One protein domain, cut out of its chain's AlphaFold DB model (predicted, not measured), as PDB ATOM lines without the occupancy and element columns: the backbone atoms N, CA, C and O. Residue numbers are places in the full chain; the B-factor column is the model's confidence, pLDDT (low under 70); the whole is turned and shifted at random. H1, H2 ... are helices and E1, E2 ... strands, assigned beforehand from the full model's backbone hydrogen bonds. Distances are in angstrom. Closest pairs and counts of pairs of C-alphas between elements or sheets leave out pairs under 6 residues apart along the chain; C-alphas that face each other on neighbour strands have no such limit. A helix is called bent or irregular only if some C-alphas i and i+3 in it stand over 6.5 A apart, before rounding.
ATOM      1  N   ASN A 104     -12.328 -14.141  10.461       74.62
ATOM      2  CA  ASN A 104     -11.155 -14.163  11.330       74.62
ATOM      3  C   ASN A 104     -11.485 -14.359  12.823       74.62
ATOM      4  O   ASN A 104     -10.792 -15.130  13.485       74.62
ATOM      5  N   ASP A 105     -12.547 -13.738  13.348       79.19
ATOM      6  CA  ASP A 105     -12.984 -13.917  14.743       79.19
ATOM      7  C   ASP A 105     -13.515 -15.338  14.978       79.19
ATOM      8  O   ASP A 105     -13.195 -15.991  15.974       79.19
ATOM      9  N   LEU A 106     -14.243 -15.888  14.001       81.62
ATOM     10  CA  LEU A 106     -14.750 -17.259  14.074       81.62
ATOM     11  C   LEU A 106     -13.608 -18.291  14.063       81.62
ATOM     12  O   LEU A 106     -13.626 -19.249  14.839       81.62
ATOM     13  N   ILE A 107     -12.588 -18.073  13.225       80.31
ATOM     14  CA  ILE A 107     -11.374 -18.904  13.185       80.31
ATOM     15  C   ILE A 107     -10.602 -18.785  14.505       80.31
ATOM     16  O   ILE A 107     -10.181 -19.804  15.056       80.31
ATOM     17  N   ALA A 108     -10.440 -17.573  15.044       79.56
ATOM     18  CA  ALA A 108      -9.748 -17.349  16.311       79.56
ATOM     19  C   ALA A 108     -10.446 -18.071  17.474       79.56
ATOM     20  O   ALA A 108      -9.787 -18.779  18.242       79.56
ATOM     21  N   ARG A 109     -11.779 -17.978  17.552       78.94
ATOM     22  CA  ARG A 109     -12.606 -18.698  18.532       78.94
ATOM     23  C   ARG A 109     -12.491 -20.210  18.391       78.94
ATOM     24  O   ARG A 109     -12.274 -20.898  19.386       78.94
ATOM     25  N   PHE A 110     -12.558 -20.732  17.167       82.12
ATOM     26  CA  PHE A 110     -12.390 -22.165  16.913       82.12
ATOM     27  C   PHE A 110     -11.001 -22.664  17.340       82.12
ATOM     28  O   PHE A 110     -10.877 -23.690  18.008       82.12
ATOM     29  N   VAL A 111      -9.943 -21.921  17.005       82.56
ATOM     30  CA  VAL A 111      -8.570 -22.254  17.411       82.56
ATOM     31  C   VAL A 111      -8.415 -22.194  18.932       82.56
ATOM     32  O   VAL A 111      -7.782 -23.084  19.502       82.56
ATOM     33  N   ALA A 112      -8.990 -21.190  19.599       79.00
ATOM     34  CA  ALA A 112      -8.990 -21.086  21.059       79.00
ATOM     35  C   ALA A 112      -9.689 -22.294  21.703       79.00
ATOM     36  O   ALA A 112      -9.081 -22.988  22.518       79.00
ATOM     37  N   GLN A 113     -10.893 -22.633  21.241       79.94
ATOM     38  CA  GLN A 113     -11.661 -23.778  21.729       79.94
ATOM     39  C   GLN A 113     -10.915 -25.110  21.533       79.94
ATOM     40  O   GLN A 113     -10.856 -25.947  22.433       79.94
ATOM     41  N   GLN A 114     -10.285 -25.314  20.373       80.44
ATOM     42  CA  GLN A 114      -9.481 -26.514  20.112       80.44
ATOM     43  C   GLN A 114      -8.251 -26.602  21.025       80.44
ATOM     44  O   GLN A 114      -7.864 -27.694  21.450       80.44
ATOM     45  N   ARG A 115      -7.622 -25.467  21.353       78.00
ATOM     46  CA  ARG A 115      -6.505 -25.419  22.310       78.00
ATOM     47  C   ARG A 115      -6.967 -25.780  23.717       78.00
ATOM     48  O   ARG A 115      -6.290 -26.569  24.372       78.00
ATOM     49  N   GLU A 116      -8.107 -25.252  24.150       77.31
ATOM     50  CA  GLU A 116      -8.714 -25.578  25.445       77.31
ATOM     51  C   GLU A 116      -9.040 -27.066  25.552       77.31
ATOM     52  O   GLU A 116      -8.651 -27.705  26.528       77.31
ATOM     53  N   TYR A 117      -9.652 -27.649  24.517       80.19
ATOM     54  CA  TYR A 117      -9.945 -29.082  24.478       80.19
ATOM     55  C   TYR A 117      -8.673 -29.934  24.603       80.19
ATOM     56  O   TYR A 117      -8.604 -30.853  25.420       80.19
ATOM     57  N   ARG A 118      -7.623 -29.606  23.836       83.94
ATOM     58  CA  ARG A 118      -6.330 -30.313  23.915       83.94
ATOM     59  C   ARG A 118      -5.675 -30.161  25.287       83.94
ATOM     60  O   ARG A 118      -5.078 -31.115  25.781       83.94
ATOM     61  N   TYR A 119      -5.771 -28.979  25.892       75.62
ATOM     62  CA  TYR A 119      -5.266 -28.733  27.239       75.62
ATOM     63  C   TYR A 119      -6.025 -29.570  28.274       75.62
ATOM     64  O   TYR A 119      -5.388 -30.260  29.067       75.62
ATOM     65  N   ALA A 120      -7.359 -29.558  28.233       78.94
ATOM     66  CA  ALA A 120      -8.206 -30.326  29.140       78.94
ATOM     67  C   ALA A 120      -7.910 -31.827  29.048       78.94
ATOM     68  O   ALA A 120      -7.651 -32.461  30.068       78.94
ATOM     69  N   ARG A 121      -7.823 -32.367  27.826       84.56
ATOM     70  CA  ARG A 121      -7.468 -33.771  27.594       84.56
ATOM     71  C   ARG A 121      -6.086 -34.122  28.151       84.56
ATOM     72  O   ARG A 121      -5.929 -35.135  28.819       84.56
ATOM     73  N   ARG A 122      -5.075 -33.274  27.929       80.94
ATOM     74  CA  ARG A 122      -3.725 -33.510  28.468       80.94
ATOM     75  C   ARG A 122      -3.702 -33.468  29.999       80.94
ATOM     76  O   ARG A 122      -2.965 -34.226  30.619       80.94
ATOM     77  N   GLN A 123      -4.478 -32.572  30.606       78.75
ATOM     78  CA  GLN A 123      -4.620 -32.499  32.061       78.75
ATOM     79  C   GLN A 123      -5.280 -33.760  32.622       78.75
ATOM     80  O   GLN A 123      -4.833 -34.263  33.645       78.75
ATOM     81  N   GLU A 124      -6.299 -34.282  31.945       84.12
ATOM     82  CA  GLU A 124      -6.947 -35.541  32.309       84.12
ATOM     83  C   GLU A 124      -5.976 -36.725  32.208       84.12
ATOM     84  O   GLU A 124      -5.839 -37.488  33.159       84.12
ATOM     85  N   GLU A 125      -5.216 -36.829  31.115       88.44
ATOM     86  CA  GLU A 125      -4.171 -37.849  30.967       88.44
ATOM     87  C   GLU A 125      -3.116 -37.736  32.080       88.44
ATOM     88  O   GLU A 125      -2.672 -38.743  32.630       88.44
ATOM     89  N   LEU A 126      -2.689 -36.520  32.436       86.19
ATOM     90  CA  LEU A 126      -1.735 -36.309  33.526       86.19
ATOM     91  C   LEU A 126      -2.320 -36.746  34.873       86.19
ATOM     92  O   LEU A 126      -1.627 -37.406  35.647       86.19
ATOM     93  N   GLN A 127      -3.581 -36.401  35.125       87.19
ATOM     94  CA  GLN A 127      -4.304 -36.769  36.335       87.19
ATOM     95  C   GLN A 127      -4.410 -38.290  36.471       87.19
ATOM     96  O   GLN A 127      -4.000 -38.824  37.492       87.19
ATOM     97  N   GLN A 128      -4.777 -39.003  35.404       90.94
ATOM     98  CA  GLN A 128      -4.824 -40.469  35.404       90.94
ATOM     99  C   GLN A 128      -3.471 -41.115  35.757       90.94
ATOM    100  O   GLN A 128      -3.423 -42.122  36.465       90.94
ATOM    101  N   HIS A 129      -2.349 -40.547  35.293       91.00
ATOM    102  CA  HIS A 129      -1.025 -41.054  35.678       91.00
ATOM    103  C   HIS A 129      -0.700 -40.788  37.152       91.00
ATOM    104  O   HIS A 129      -0.052 -41.623  37.783       91.00
ATOM    105  N   TRP A 130      -1.125 -39.643  37.695       91.62
ATOM    106  CA  TRP A 130      -0.981 -39.351  39.120       91.62
ATOM    107  C   TRP A 130      -1.829 -40.287  39.973       91.62
ATOM    108  O   TRP A 130      -1.289 -40.876  40.906       91.62
ATOM    109  N   ASP A 131      -3.089 -40.511  39.599       93.06
ATOM    110  CA  ASP A 131      -4.009 -41.406  40.306       93.06
ATOM    111  C   ASP A 131      -3.428 -42.832  40.413       93.06
ATOM    112  O   ASP A 131      -3.514 -43.488  41.452       93.06
ATOM    113  N   GLY A 132      -2.744 -43.306  39.363       91.88
ATOM    114  CA  GLY A 132      -2.060 -44.605  39.366       91.88
ATOM    115  C   GLY A 132      -0.832 -44.695  40.289       91.88
ATOM    116  O   GLY A 132      -0.426 -45.798  40.672       91.88
ATOM    117  N   LEU A 133      -0.231 -43.560  40.657       93.75
ATOM    118  CA  LEU A 133       0.986 -43.485  41.474       93.75
ATOM    119  C   LEU A 133       0.739 -43.016  42.907       93.75
ATOM    120  O   LEU A 133       1.536 -43.348  43.784       93.75
ATOM    121  N   GLU A 134      -0.335 -42.276  43.162       93.62
ATOM    122  CA  GLU A 134      -0.606 -41.605  44.436       93.62
ATOM    123  C   GLU A 134      -0.521 -42.561  45.631       93.62
ATOM    124  O   GLU A 134       0.186 -42.288  46.604       93.62
ATOM    125  N   ASN A 135      -1.152 -43.733  45.520       94.62
ATOM    126  CA  ASN A 135      -1.122 -44.750  46.570       94.62
ATOM    127  C   ASN A 135       0.296 -45.281  46.828       94.62
ATOM    128  O   ASN A 135       0.675 -45.503  47.976       94.62
ATOM    129  N   GLN A 136       1.104 -45.458  45.778       94.31
ATOM    130  CA  GLN A 136       2.482 -45.944  45.905       94.31
ATOM    131  C   GLN A 136       3.396 -44.882  46.518       94.31
ATOM    132  O   GLN A 136       4.207 -45.198  47.386       94.31
ATOM    133  N   LEU A 137       3.245 -43.623  46.099       93.12
ATOM    134  CA  LEU A 137       3.984 -42.487  46.653       93.12
ATOM    135  C   LEU A 137       3.654 -42.302  48.137       93.12
ATOM    136  O   LEU A 137       4.559 -42.192  48.963       93.12
ATOM    137  N   THR A 138       2.366 -42.351  48.479       93.38
ATOM    138  CA  THR A 138       1.879 -42.240  49.858       93.38
ATOM    139  C   THR A 138       2.373 -43.399  50.718       93.38
ATOM    140  O   THR A 138       2.894 -43.179  51.811       93.38
ATOM    141  N   ALA A 139       2.290 -44.635  50.219       93.00
ATOM    142  CA  ALA A 139       2.805 -45.804  50.926       93.00
ATOM    143  C   ALA A 139       4.322 -45.715  51.154       93.00
ATOM    144  O   ALA A 139       4.785 -45.960  52.270       93.00
ATOM    145  N   ALA A 140       5.091 -45.316  50.135       91.00
ATOM    146  CA  ALA A 140       6.536 -45.129  50.249       91.00
ATOM    147  C   ALA A 140       6.882 -44.058  51.292       91.00
ATOM    148  O   ALA A 140       7.757 -44.276  52.133       91.00
ATOM    149  N   TYR A 141       6.153 -42.938  51.291       90.00
ATOM    150  CA  TYR A 141       6.307 -41.883  52.287       90.00
ATOM    151  C   TYR A 141       6.035 -42.399  53.710       90.00
ATOM    152  O   TYR A 141       6.900 -42.306  54.579       90.00
ATOM    153  N   LEU A 142       4.877 -43.016  53.959       90.69
ATOM    154  CA  LEU A 142       4.509 -43.505  55.295       90.69
ATOM    155  C   LEU A 142       5.456 -44.609  55.790       90.69
ATOM    156  O   LEU A 142       5.840 -44.635  56.964       90.69
ATOM    157  N   GLN A 143       5.887 -45.503  54.897       89.00
ATOM    158  CA  GLN A 143       6.871 -46.535  55.216       89.00
ATOM    159  C   GLN A 143       8.200 -45.917  55.659       89.00
ATOM    160  O   GLN A 143       8.791 -46.335  56.656       89.00
ATOM    161  N   CYS A 144       8.684 -44.914  54.935       82.38
ATOM    162  CA  CYS A 144       9.908 -44.231  55.317       82.38
ATOM    163  C   CYS A 144       9.726 -43.473  56.643       82.38
ATOM    164  O   CYS A 144      10.635 -43.482  57.478       82.38
ATOM    165  N   GLN A 145       8.542 -42.902  56.895       84.44
ATOM    166  CA  GLN A 145       8.261 -42.102  58.095       84.44
ATOM    167  C   GLN A 145       8.279 -42.946  59.351       84.44
ATOM    168  O   GLN A 145       8.928 -42.591  60.334       84.44
ATOM    169  N   THR A 146       7.631 -44.099  59.271       83.81
ATOM    170  CA  THR A 146       7.597 -45.085  60.348       83.81
ATOM    171  C   THR A 146       8.966 -45.712  60.597       83.81
ATOM    172  O   THR A 146       9.343 -45.911  61.748       83.81
ATOM    173  N   ARG A 147       9.745 -45.991  59.544       75.62
ATOM    174  CA  ARG A 147      11.017 -46.716  59.669       75.62
ATOM    175  C   ARG A 147      12.194 -45.856  60.139       75.62
ATOM    176  O   ARG A 147      13.120 -46.403  60.729       75.62
ATOM    177  N   THR A 148      12.210 -44.556  59.846       66.56
ATOM    178  CA  THR A 148      13.440 -43.743  59.974       66.56
ATOM    179  C   THR A 148      13.352 -42.523  60.891       66.56
ATOM    180  O   THR A 148      14.287 -41.729  60.886       66.56
ATOM    181  N   SER A 149      12.297 -42.358  61.702       58.66
ATOM    182  CA  SER A 149      12.127 -41.177  62.578       58.66
ATOM    183  C   SER A 149      12.449 -39.859  61.856       58.66
ATOM    184  O   SER A 149      13.221 -39.034  62.340       58.66
ATOM    185  N   ASN A 150      11.824 -39.676  60.689       61.03
ATOM    186  CA  ASN A 150      12.001 -38.540  59.783       61.03
ATOM    187  C   ASN A 150      13.357 -38.527  59.050       61.03
ATOM    188  O   ASN A 150      14.211 -37.678  59.306       61.03
ATOM    189  N   TRP A 151      13.527 -39.388  58.037       67.00
ATOM    190  CA  TRP A 151      14.628 -39.258  57.063       67.00
ATOM    191  C   TRP A 151      14.692 -37.881  56.384       67.00
ATOM    192  O   TRP A 151      15.722 -37.522  55.827       67.00
ATOM    193  N   THR A 152      13.618 -37.096  56.475       64.69
ATOM    194  CA  THR A 152      13.521 -35.716  56.000       64.69
ATOM    195  C   THR A 152      14.163 -34.694  56.952       64.69
ATOM    196  O   THR A 152      14.403 -33.566  56.547       64.69
ATOM    197  N   VAL A 153      14.471 -35.049  58.207       63.72
ATOM    198  CA  VAL A 153      15.090 -34.127  59.187       63.72
ATOM    199  C   VAL A 153      16.603 -34.034  59.014       63.72
ATOM    200  O   VAL A 153      17.205 -33.026  59.374       63.72
ATOM    201  N   LYS A 154      17.240 -35.065  58.448       60.09
ATOM    202  CA  LYS A 154      18.679 -35.015  58.200       60.09
ATOM    203  C   LYS A 154      18.976 -33.949  57.151       60.09
ATOM    204  O   LYS A 154      18.483 -34.036  56.026       60.09
ATOM    205  N   SER A 155      19.892 -33.043  57.490       57.38
ATOM    206  CA  SER A 155      20.556 -32.072  56.610       57.38
ATOM    207  C   SER A 155      21.293 -32.701  55.428       57.38
ATOM    208  O   SER A 155      21.961 -31.987  54.700       57.38
ATOM    209  N   GLN A 178      20.692 -41.806  40.337       81.62
ATOM    210  CA  GLN A 178      20.622 -43.150  39.770       81.62
ATOM    211  C   GLN A 178      19.295 -43.810  40.150       81.62
ATOM    212  O   GLN A 178      18.948 -43.870  41.340       81.62
ATOM    213  N   PHE A 179      18.587 -44.311  39.138       84.94
ATOM    214  CA  PHE A 179      17.333 -45.048  39.274       84.94
ATOM    215  C   PHE A 179      17.558 -46.545  39.056       84.94
ATOM    216  O   PHE A 179      18.274 -46.960  38.145       84.94
ATOM    217  N   CYS A 180      16.929 -47.374  39.885       85.56
ATOM    218  CA  CYS A 180      16.856 -48.814  39.667       85.56
ATOM    219  C   CYS A 180      15.646 -49.166  38.789       85.56
ATOM    220  O   CYS A 180      14.689 -48.406  38.691       85.56
ATOM    221  N   ARG A 181      15.645 -50.348  38.167       87.56
ATOM    222  CA  ARG A 181      14.489 -50.833  37.385       87.56
ATOM    223  C   ARG A 181      13.380 -51.447  38.252       87.56
ATOM    224  O   ARG A 181      12.363 -51.875  37.723       87.56
ATOM    225  N   CYS A 182      13.584 -51.531  39.565       87.38
ATOM    226  CA  CYS A 182      12.711 -52.273  40.478       87.38
ATOM    227  C   CYS A 182      11.439 -51.506  40.864       87.38
ATOM    228  O   CYS A 182      10.463 -52.117  41.282       87.38
ATOM    229  N   LEU A 183      11.470 -50.174  40.777       88.06
ATOM    230  CA  LEU A 183      10.395 -49.277  41.197       88.06
ATOM    231  C   LEU A 183      10.237 -48.147  40.169       88.06
ATOM    232  O   LEU A 183      11.223 -47.785  39.526       88.06
ATOM    233  N   PRO A 184       9.054 -47.531  40.035       90.62
ATOM    234  CA  PRO A 184       8.900 -46.326  39.224       90.62
ATOM    235  C   PRO A 184       9.817 -45.190  39.710       90.62
ATOM    236  O   PRO A 184       9.974 -44.997  40.919       90.62
ATOM    237  N   GLU A 185      10.393 -44.411  38.787       90.75
ATOM    238  CA  GLU A 185      11.275 -43.271  39.117       90.75
ATOM    239  C   GLU A 185      10.643 -42.285  40.126       90.75
ATOM    240  O   GLU A 185      11.318 -41.932  41.098       90.75
ATOM    241  N   PRO A 186       9.348 -41.904  40.001       92.25
ATOM    242  CA  PRO A 186       8.661 -41.056  40.982       92.25
ATOM    243  C   PRO A 186       8.713 -41.602  42.415       92.25
ATOM    244  O   PRO A 186       8.958 -40.861  43.364       92.25
ATOM    245  N   VAL A 187       8.517 -42.912  42.574       91.69
ATOM    246  CA  VAL A 187       8.489 -43.582  43.882       91.69
ATOM    247  C   VAL A 187       9.891 -43.641  44.481       91.69
ATOM    248  O   VAL A 187      10.080 -43.390  45.671       91.69
ATOM    249  N   GLN A 188      10.904 -43.900  43.653       90.12
ATOM    250  CA  GLN A 188      12.299 -43.885  44.090       90.12
ATOM    251  C   GLN A 188      12.749 -42.512  44.595       90.12
ATOM    252  O   GLN A 188      13.550 -42.444  45.527       90.12
ATOM    253  N   LEU A 189      12.239 -41.423  44.010       89.50
ATOM    254  CA  LEU A 189      12.522 -40.071  44.496       89.50
ATOM    255  C   LEU A 189      11.989 -39.855  45.916       89.50
ATOM    256  O   LEU A 189      12.712 -39.290  46.738       89.50
ATOM    257  N   VAL A 190      10.808 -40.387  46.246       90.12
ATOM    258  CA  VAL A 190      10.235 -40.285  47.602       90.12
ATOM    259  C   VAL A 190      11.120 -40.985  48.629       90.12
ATOM    260  O   VAL A 190      11.446 -40.397  49.663       90.12
ATOM    261  N   TYR A 191      11.610 -42.189  48.310       86.25
ATOM    262  CA  TYR A 191      12.583 -42.901  49.149       86.25
ATOM    263  C   TYR A 191      13.880 -42.106  49.368       86.25
ATOM    264  O   TYR A 191      14.528 -42.253  50.403       86.25
ATOM    265  N   LYS A 192      14.257 -41.245  48.416       83.75
ATOM    266  CA  LYS A 192      15.421 -40.350  48.511       83.75
ATOM    267  C   LYS A 192      15.110 -39.010  49.192       83.75
ATOM    268  O   LYS A 192      16.019 -38.205  49.344       83.75
ATOM    269  N   GLY A 193      13.865 -38.759  49.604       85.25
ATOM    270  CA  GLY A 193      13.466 -37.517  50.274       85.25
ATOM    271  C   GLY A 193      12.967 -36.409  49.340       85.25
ATOM    272  O   GLY A 193      12.912 -35.250  49.757       85.25
ATOM    273  N   TYR A 194      12.595 -36.740  48.101       87.31
ATOM    274  CA  TYR A 194      12.118 -35.787  47.099       87.31
ATOM    275  C   TYR A 194      10.723 -36.145  46.573       87.31
ATOM    276  O   TYR A 194      10.386 -37.312  46.404       87.31
ATOM    277  N   VAL A 195       9.921 -35.133  46.252       90.31
ATOM    278  CA  VAL A 195       8.636 -35.261  45.563       90.31
ATOM    279  C   VAL A 195       8.822 -34.910  44.084       90.31
ATOM    280  O   VAL A 195       9.297 -33.814  43.778       90.31
ATOM    281  N   PRO A 196       8.470 -35.808  43.152       90.75
ATOM    282  CA  PRO A 196       8.576 -35.553  41.719       90.75
ATOM    283  C   PRO A 196       7.582 -34.481  41.260       90.75
ATOM    284  O   PRO A 196       6.452 -34.437  41.733       90.75
ATOM    285  N   ALA A 197       7.967 -33.662  40.280       88.75
ATOM    286  CA  ALA A 197       7.055 -32.706  39.644       88.75
ATOM    287  C   ALA A 197       6.266 -33.303  38.457       88.75
ATOM    288  O   ALA A 197       5.382 -32.651  37.908       88.75
ATOM    289  N   SER A 198       6.596 -34.526  38.027       87.62
ATOM    290  CA  SER A 198       5.958 -35.218  36.899       87.62
ATOM    291  C   SER A 198       5.789 -36.713  37.199       87.62
ATOM    292  O   SER A 198       6.708 -37.312  37.764       87.62
ATOM    293  N   PRO A 199       4.666 -37.339  36.797       89.00
ATOM    294  CA  PRO A 199       4.369 -38.733  37.118       89.00
ATOM    295  C   PRO A 199       5.054 -39.742  36.184       89.00
ATOM    296  O   PRO A 199       5.139 -40.915  36.521       89.00
ATOM    297  N   LYS A 200       5.543 -39.337  35.002       86.38
ATOM    298  CA  LYS A 200       6.174 -40.272  34.046       86.38
ATOM    299  C   LYS A 200       7.692 -40.298  34.159       86.38
ATOM    300  O   LYS A 200       8.273 -41.315  34.508       86.38
ATOM    301  N   LYS A 201       8.312 -39.170  33.821       85.06
ATOM    302  CA  LYS A 201       9.765 -38.973  33.783       85.06
ATOM    303  C   LYS A 201      10.083 -37.657  34.494       85.06
ATOM    304  O   LYS A 201      10.032 -36.594  33.866       85.06
ATOM    305  N   PRO A 202      10.292 -37.680  35.818       85.00
ATOM    306  CA  PRO A 202      10.537 -36.471  36.589       85.00
ATOM    307  C   PRO A 202      11.925 -35.904  36.284       85.00
ATOM    308  O   PRO A 202      12.935 -36.375  36.796       85.00
ATOM    309  N   ARG A 203      11.972 -34.840  35.475       83.44
ATOM    310  CA  ARG A 203      13.184 -34.020  35.301       83.44
ATOM    311  C   ARG A 203      13.446 -33.123  36.512       83.44
ATOM    312  O   ARG A 203      14.589 -32.783  36.800       83.44
ATOM    313  N   THR A 204      12.383 -32.721  37.198       83.31
ATOM    314  CA  THR A 204      12.421 -31.848  38.370       83.31
ATOM    315  C   THR A 204      11.752 -32.540  39.551       83.31
ATOM    316  O   THR A 204      10.765 -33.269  39.404       83.31
ATOM    317  N   ALA A 205      12.316 -32.322  40.735       86.94
ATOM    318  CA  ALA A 205      11.792 -32.823  41.992       86.94
ATOM    319  C   ALA A 205      12.075 -31.807  43.102       86.94
ATOM    320  O   ALA A 205      13.078 -31.092  43.062       86.94
ATOM    321  N   PHE A 206      11.193 -31.752  44.089       86.50
ATOM    322  CA  PHE A 206      11.283 -30.849  45.230       86.50
ATOM    323  C   PHE A 206      11.661 -31.636  46.471       86.50
ATOM    324  O   PHE A 206      11.194 -32.755  46.654       86.50
ATOM    325  N   SER A 207      12.500 -31.087  47.343       86.12
ATOM    326  CA  SER A 207      12.811 -31.775  48.594       86.12
ATOM    327  C   SER A 207      11.579 -31.772  49.511       86.12
ATOM    328  O   SER A 207      10.871 -30.771  49.632       86.12
ATOM    329  N   ILE A 208      11.301 -32.897  50.170       87.25
ATOM    330  CA  ILE A 208      10.200 -32.992  51.139       87.25
ATOM    331  C   ILE A 208      10.347 -31.961  52.279       87.25
ATOM    332  O   ILE A 208       9.339 -31.343  52.626       87.25
ATOM    333  N   PRO A 209      11.551 -31.685  52.826       84.50
ATOM    334  CA  PRO A 209      11.729 -30.656  53.856       84.50
ATOM    335  C   PRO A 209      11.328 -29.256  53.387       84.50
ATOM    336  O   PRO A 209      10.755 -28.490  54.158       84.50
ATOM    337  N   LEU A 210      11.573 -28.928  52.113       84.88
ATOM    338  CA  LEU A 210      11.135 -27.660  51.532       84.88
ATOM    339  C   LEU A 210       9.605 -27.564  51.540       84.88
ATOM    340  O   LEU A 210       9.055 -26.547  51.953       84.88
ATOM    341  N   LEU A 211       8.913 -28.634  51.141       87.25
ATOM    342  CA  LEU A 211       7.448 -28.683  51.172       87.25
ATOM    343  C   LEU A 211       6.901 -28.601  52.605       87.25
ATOM    344  O   LEU A 211       5.930 -27.888  52.848       87.25
ATOM    345  N   GLN A 212       7.549 -29.269  53.563       87.00
ATOM    346  CA  GLN A 212       7.209 -29.175  54.985       87.00
ATOM    347  C   GLN A 212       7.375 -27.741  55.509       87.00
ATOM    348  O   GLN A 212       6.486 -27.234  56.189       87.00
ATOM    349  N   MET A 213       8.464 -27.053  55.151       86.31
ATOM    350  CA  MET A 213       8.675 -25.644  55.499       86.31
ATOM    351  C   MET A 213       7.553 -24.759  54.945       86.31
ATOM    352  O   MET A 213       6.969 -23.983  55.700       86.31
ATOM    353  N   TYR A 214       7.214 -24.892  53.658       85.06
ATOM    354  CA  TYR A 214       6.106 -24.139  53.060       85.06
ATOM    355  C   TYR A 214       4.775 -24.416  53.760       85.06
ATOM    356  O   TYR A 214       4.001 -23.488  53.982       85.06
ATOM    357  N   HIS A 215       4.526 -25.665  54.156       86.75
ATOM    358  CA  HIS A 215       3.336 -26.029  54.915       86.75
ATOM    359  C   HIS A 215       3.276 -25.323  56.276       86.75
ATOM    360  O   HIS A 215       2.244 -24.744  56.605       86.75
ATOM    361  N   PHE A 216       4.374 -25.303  57.039       86.88
ATOM    362  CA  PHE A 216       4.425 -24.584  58.315       86.88
ATOM    363  C   PHE A 216       4.250 -23.073  58.139       86.88
ATOM    364  O   PHE A 216       3.471 -22.460  58.866       86.88
ATOM    365  N   VAL A 217       4.922 -22.473  57.148       85.38
ATOM    366  CA  VAL A 217       4.754 -21.046  56.828       85.38
ATOM    367  C   VAL A 217       3.290 -20.751  56.523       85.38
ATOM    368  O   VAL A 217       2.721 -19.834  57.112       85.38
ATOM    369  N   TRP A 218       2.658 -21.567  55.681       83.62
ATOM    370  CA  TRP A 218       1.251 -21.409  55.344       83.62
ATOM    371  C   TRP A 218       0.340 -21.543  56.573       83.62
ATOM    372  O   TRP A 218      -0.476 -20.653  56.804       83.62
ATOM    373  N   GLN A 219       0.525 -22.568  57.412       84.50
ATOM    374  CA  GLN A 219      -0.258 -22.762  58.642       84.50
ATOM    375  C   GLN A 219      -0.148 -21.596  59.633       84.50
ATOM    376  O   GLN A 219      -1.097 -21.318  60.361       84.50
ATOM    377  N   THR A 220       1.006 -20.930  59.686       85.12
ATOM    378  CA  THR A 220       1.224 -19.765  60.563       85.12
ATOM    379  C   THR A 220       0.802 -18.439  59.934       85.12
ATOM    380  O   THR A 220       0.675 -17.435  60.635       85.12
ATOM    381  N   SER A 221       0.588 -18.414  58.619       81.88
ATOM    382  CA  SER A 221       0.158 -17.216  57.911       81.88
ATOM    383  C   SER A 221      -1.345 -16.988  58.088       81.88
ATOM    384  O   SER A 221      -2.139 -17.922  58.065       81.88
ATOM    385  N   VAL A 222      -1.754 -15.723  58.210       83.69
ATOM    386  CA  VAL A 222      -3.179 -15.323  58.185       83.69
ATOM    387  C   VAL A 222      -3.727 -15.320  56.746       83.69
ATOM    388  O   VAL A 222      -4.897 -15.033  56.507       83.69
ATOM    389  N   ALA A 223      -2.881 -15.627  55.758       76.31
ATOM    390  CA  ALA A 223      -3.286 -15.688  54.369       76.31
ATOM    391  C   ALA A 223      -4.271 -16.846  54.164       76.31
ATOM    392  O   ALA A 223      -4.006 -17.991  54.534       76.31
ATOM    393  N   ALA A 224      -5.405 -16.546  53.531       79.12
ATOM    394  CA  ALA A 224      -6.272 -17.587  53.010       79.12
ATOM    395  C   ALA A 224      -5.464 -18.497  52.071       79.12
ATOM    396  O   ALA A 224      -4.560 -18.043  51.370       79.12
ATOM    397  N   ALA A 225      -5.803 -19.788  52.029       77.19
ATOM    398  CA  ALA A 225      -5.139 -20.744  51.141       77.19
ATOM    399  C   ALA A 225      -5.071 -20.221  49.695       77.19
ATOM    400  O   ALA A 225      -4.019 -20.265  49.065       77.19
ATOM    401  N   SER A 226      -6.180 -19.654  49.213       76.88
ATOM    402  CA  SER A 226      -6.282 -19.052  47.885       76.88
ATOM    403  C   SER A 226      -5.256 -17.947  47.662       76.88
ATOM    404  O   SER A 226      -4.535 -18.009  46.674       76.88
ATOM    405  N   SER A 227      -5.123 -16.987  48.583       78.12
ATOM    406  CA  SER A 227      -4.190 -15.868  48.412       78.12
ATOM    407  C   SER A 227      -2.731 -16.305  48.501       78.12
ATOM    408  O   SER A 227      -1.887 -15.777  47.780       78.12
ATOM    409  N   PHE A 228      -2.426 -17.300  49.339       80.19
ATOM    410  CA  PHE A 228      -1.093 -17.893  49.399       80.19
ATOM    411  C   PHE A 228      -0.714 -18.566  48.071       80.19
ATOM    412  O   PHE A 228       0.344 -18.273  47.508       80.19
ATOM    413  N   PHE A 229      -1.585 -19.432  47.542       78.06
ATOM    414  CA  PHE A 229      -1.334 -20.109  46.269       78.06
ATOM    415  C   PHE A 229      -1.310 -19.134  45.094       78.06
ATOM    416  O   PHE A 229      -0.418 -19.227  44.260       78.06
ATOM    417  N   GLU A 230      -2.228 -18.174  45.044       79.94
ATOM    418  CA  GLU A 230      -2.263 -17.145  44.006       79.94
ATOM    419  C   GLU A 230      -0.997 -16.281  44.029       79.94
ATOM    420  O   GLU A 230      -0.383 -16.064  42.989       79.94
ATOM    421  N   GLY A 231      -0.527 -15.866  45.210       82.44
ATOM    422  CA  GLY A 231       0.735 -15.138  45.355       82.44
ATOM    423  C   GLY A 231       1.947 -15.942  44.874       82.44
ATOM    424  O   GLY A 231       2.792 -15.411  44.154       82.44
ATOM    425  N   MET A 232       2.015 -17.232  45.218       78.81
ATOM    426  CA  MET A 232       3.060 -18.141  44.731       78.81
ATOM    427  C   MET A 232       2.995 -18.317  43.209       78.81
ATOM    428  O   MET A 232       4.023 -18.233  42.541       78.81
ATOM    429  N   MET A 233       1.800 -18.516  42.651       78.19
ATOM    430  CA  MET A 233       1.587 -18.639  41.208       78.19
ATOM    431  C   MET A 233       1.990 -17.359  40.480       78.19
ATOM    432  O   MET A 233       2.795 -17.428  39.562       78.19
ATOM    433  N   ASN A 234       1.553 -16.190  40.951       79.00
ATOM    434  CA  ASN A 234       1.932 -14.890  40.395       79.00
ATOM    435  C   ASN A 234       3.450 -14.663  40.454       79.00
ATOM    436  O   ASN A 234       4.061 -14.166  39.506       79.00
ATOM    437  N   PHE A 235       4.085 -15.057  41.560       82.50
ATOM    438  CA  PHE A 235       5.535 -14.995  41.692       82.50
ATOM    439  C   PHE A 235       6.241 -15.904  40.681       82.50
ATOM    440  O   PHE A 235       7.197 -15.469  40.033       82.50
ATOM    441  N   HIS A 236       5.782 -17.144  40.513       74.06
ATOM    442  CA  HIS A 236       6.327 -18.046  39.504       74.06
ATOM    443  C   HIS A 236       6.081 -17.516  38.086       74.06
ATOM    444  O   HIS A 236       7.023 -17.466  37.297       74.06
ATOM    445  N   ASP A 237       4.887 -17.009  37.799       72.75
ATOM    446  CA  ASP A 237       4.502 -16.419  36.515       72.75
ATOM    447  C   ASP A 237       5.367 -15.224  36.138       72.75
ATOM    448  O   ASP A 237       5.773 -15.112  34.987       72.75
ATOM    449  N   SER A 238       5.740 -14.384  37.108       73.06
ATOM    450  CA  SER A 238       6.646 -13.251  36.869       73.06
ATOM    451  C   SER A 238       8.043 -13.667  36.388       73.06
ATOM    452  O   SER A 238       8.774 -12.859  35.817       73.06
ATOM    453  N   ARG A 239       8.433 -14.926  36.626       68.56
ATOM    454  CA  ARG A 239       9.755 -15.473  36.286       68.56
ATOM    455  C   ARG A 239       9.720 -16.438  35.112       68.56
ATOM    456  O   ARG A 239      10.772 -16.768  34.566       68.56
TER     457      ARG A 239
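AT A GLANCE: This is residues 104 to 155 and 178 to 239 of the 252 residues of the protein "CxC1 domain-containing protein" of Melampsora larici-populina (strain 98AG31 / pathotype 3-4-7) (UniProt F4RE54). A very long helix, H1, bent into two arms, makes the long axis, and a small, loose assembly sits toward its second arm: H2 packs on H1b, a tiny two-strand hairpin, E1 and E2, packs on H2, and H3 leads away from the hairpin to H4, which turns back to make a wide V with it. Residues 104 to 125 of H1a stick out as a bare arm, and residues 232 to 239, most of them in H4, stick out as well. The printed part has 114 residues, with four named helices and two named strands in the order H1, H2, E1, E2, H3, H4. The two strands are antiparallel, and the class is mostly helix. The whole is loose, with a radius of gyration of the C-alphas of 18.5 A, and its outline is flat, spanning 62 by 42 by 23 A.

IN THESE COORDINATES: H1, residues 104 to 148, was assigned as one helix by its hydrogen bonds, but it is bent: C-alphas 132 and 135 are 7.3 A apart, where about 5 A is the distance in a regular helix. Its arm H1a, residues 104 to 132, begins with C-alpha 104 at (-11.155, -14.163, 11.330) and is 42.4 A long from first to last C-alpha. Its arm H1b, residues 135 to 148, is 19.8 A long; residues 133 and 134 belong to neither arm. After the cut comes H2, residues 185 to 191, 10.1 A long, with C-alpha 185 at (11.275, -43.271, 39.117). The strands are short: E1 is residues 194 to 196, 6.4 A, and E2 is residues 205 to 207, 6.8 A. H3, residues 208 to 220, is 18.6 A long. H4, residues 225 to 237, is 18.0 A long and ends with C-alpha 237 at (4.502, -16.419, 36.515).

HOW THE PARTS SIT: The lines of H1a and H1b stand at a steep tilt of 44 degrees. H1a touches no helix. H1b touches H2, with the C-alphas of Leu 137 and Val 187 the closest at 5.4 A; the two run the same way at a shallow tilt of 25 degrees. The closest C-alphas of H2 and E1 are those of Pro 186 and Pro 196, 5.6 A apart. H1b is apart from both E1 and E2. E1 and E2 form a hairpin of antiparallel neighbour strands, their directions at 153 degrees; C-alphas 194 and 207 face each other at 4.3 A. Across this pair, N 195 and O 206 are 2.7 A apart and N 206 and O 195 are 2.8 A apart, within hydrogen-bond range. The closest C-alphas of E1 and H3 are those of Tyr 194 and Ile 208, at 5.3 A. H2 and H3 are only just apart, their closest C-alphas 8.1 A from each other. H3 and H4 are close but not clearly touching, the C-alphas of Trp 218 and Phe 228 being the closest at 7.3 A; they run opposite ways at a steep tilt of 51 degrees. H4 is apart from H1a, H1b and H2. In H1a, H1b, H2, H3 and H4 every O i to N i+4 pair is within hydrogen-bond range.

THE WHOLE: The two C-alphas farthest apart are those of Asn 104 and Ser 149, at 62.4 A. Without the stretches that stand free, the body has 84 residues and spans 44 by 32 by 21 A. Residues 156 to 177 are not printed, and the C-alphas of residues 155 and 178 are 20.2 A apart across the cut. Of the links that are printed whole, H2 to E1, E2 to H3 and H3 to H4 are tight, E1 to E2 is short, and none is long. The mean pLDDT of the printed part is 83.0; residues 148 to 155 and residue 239 of the model are under 70.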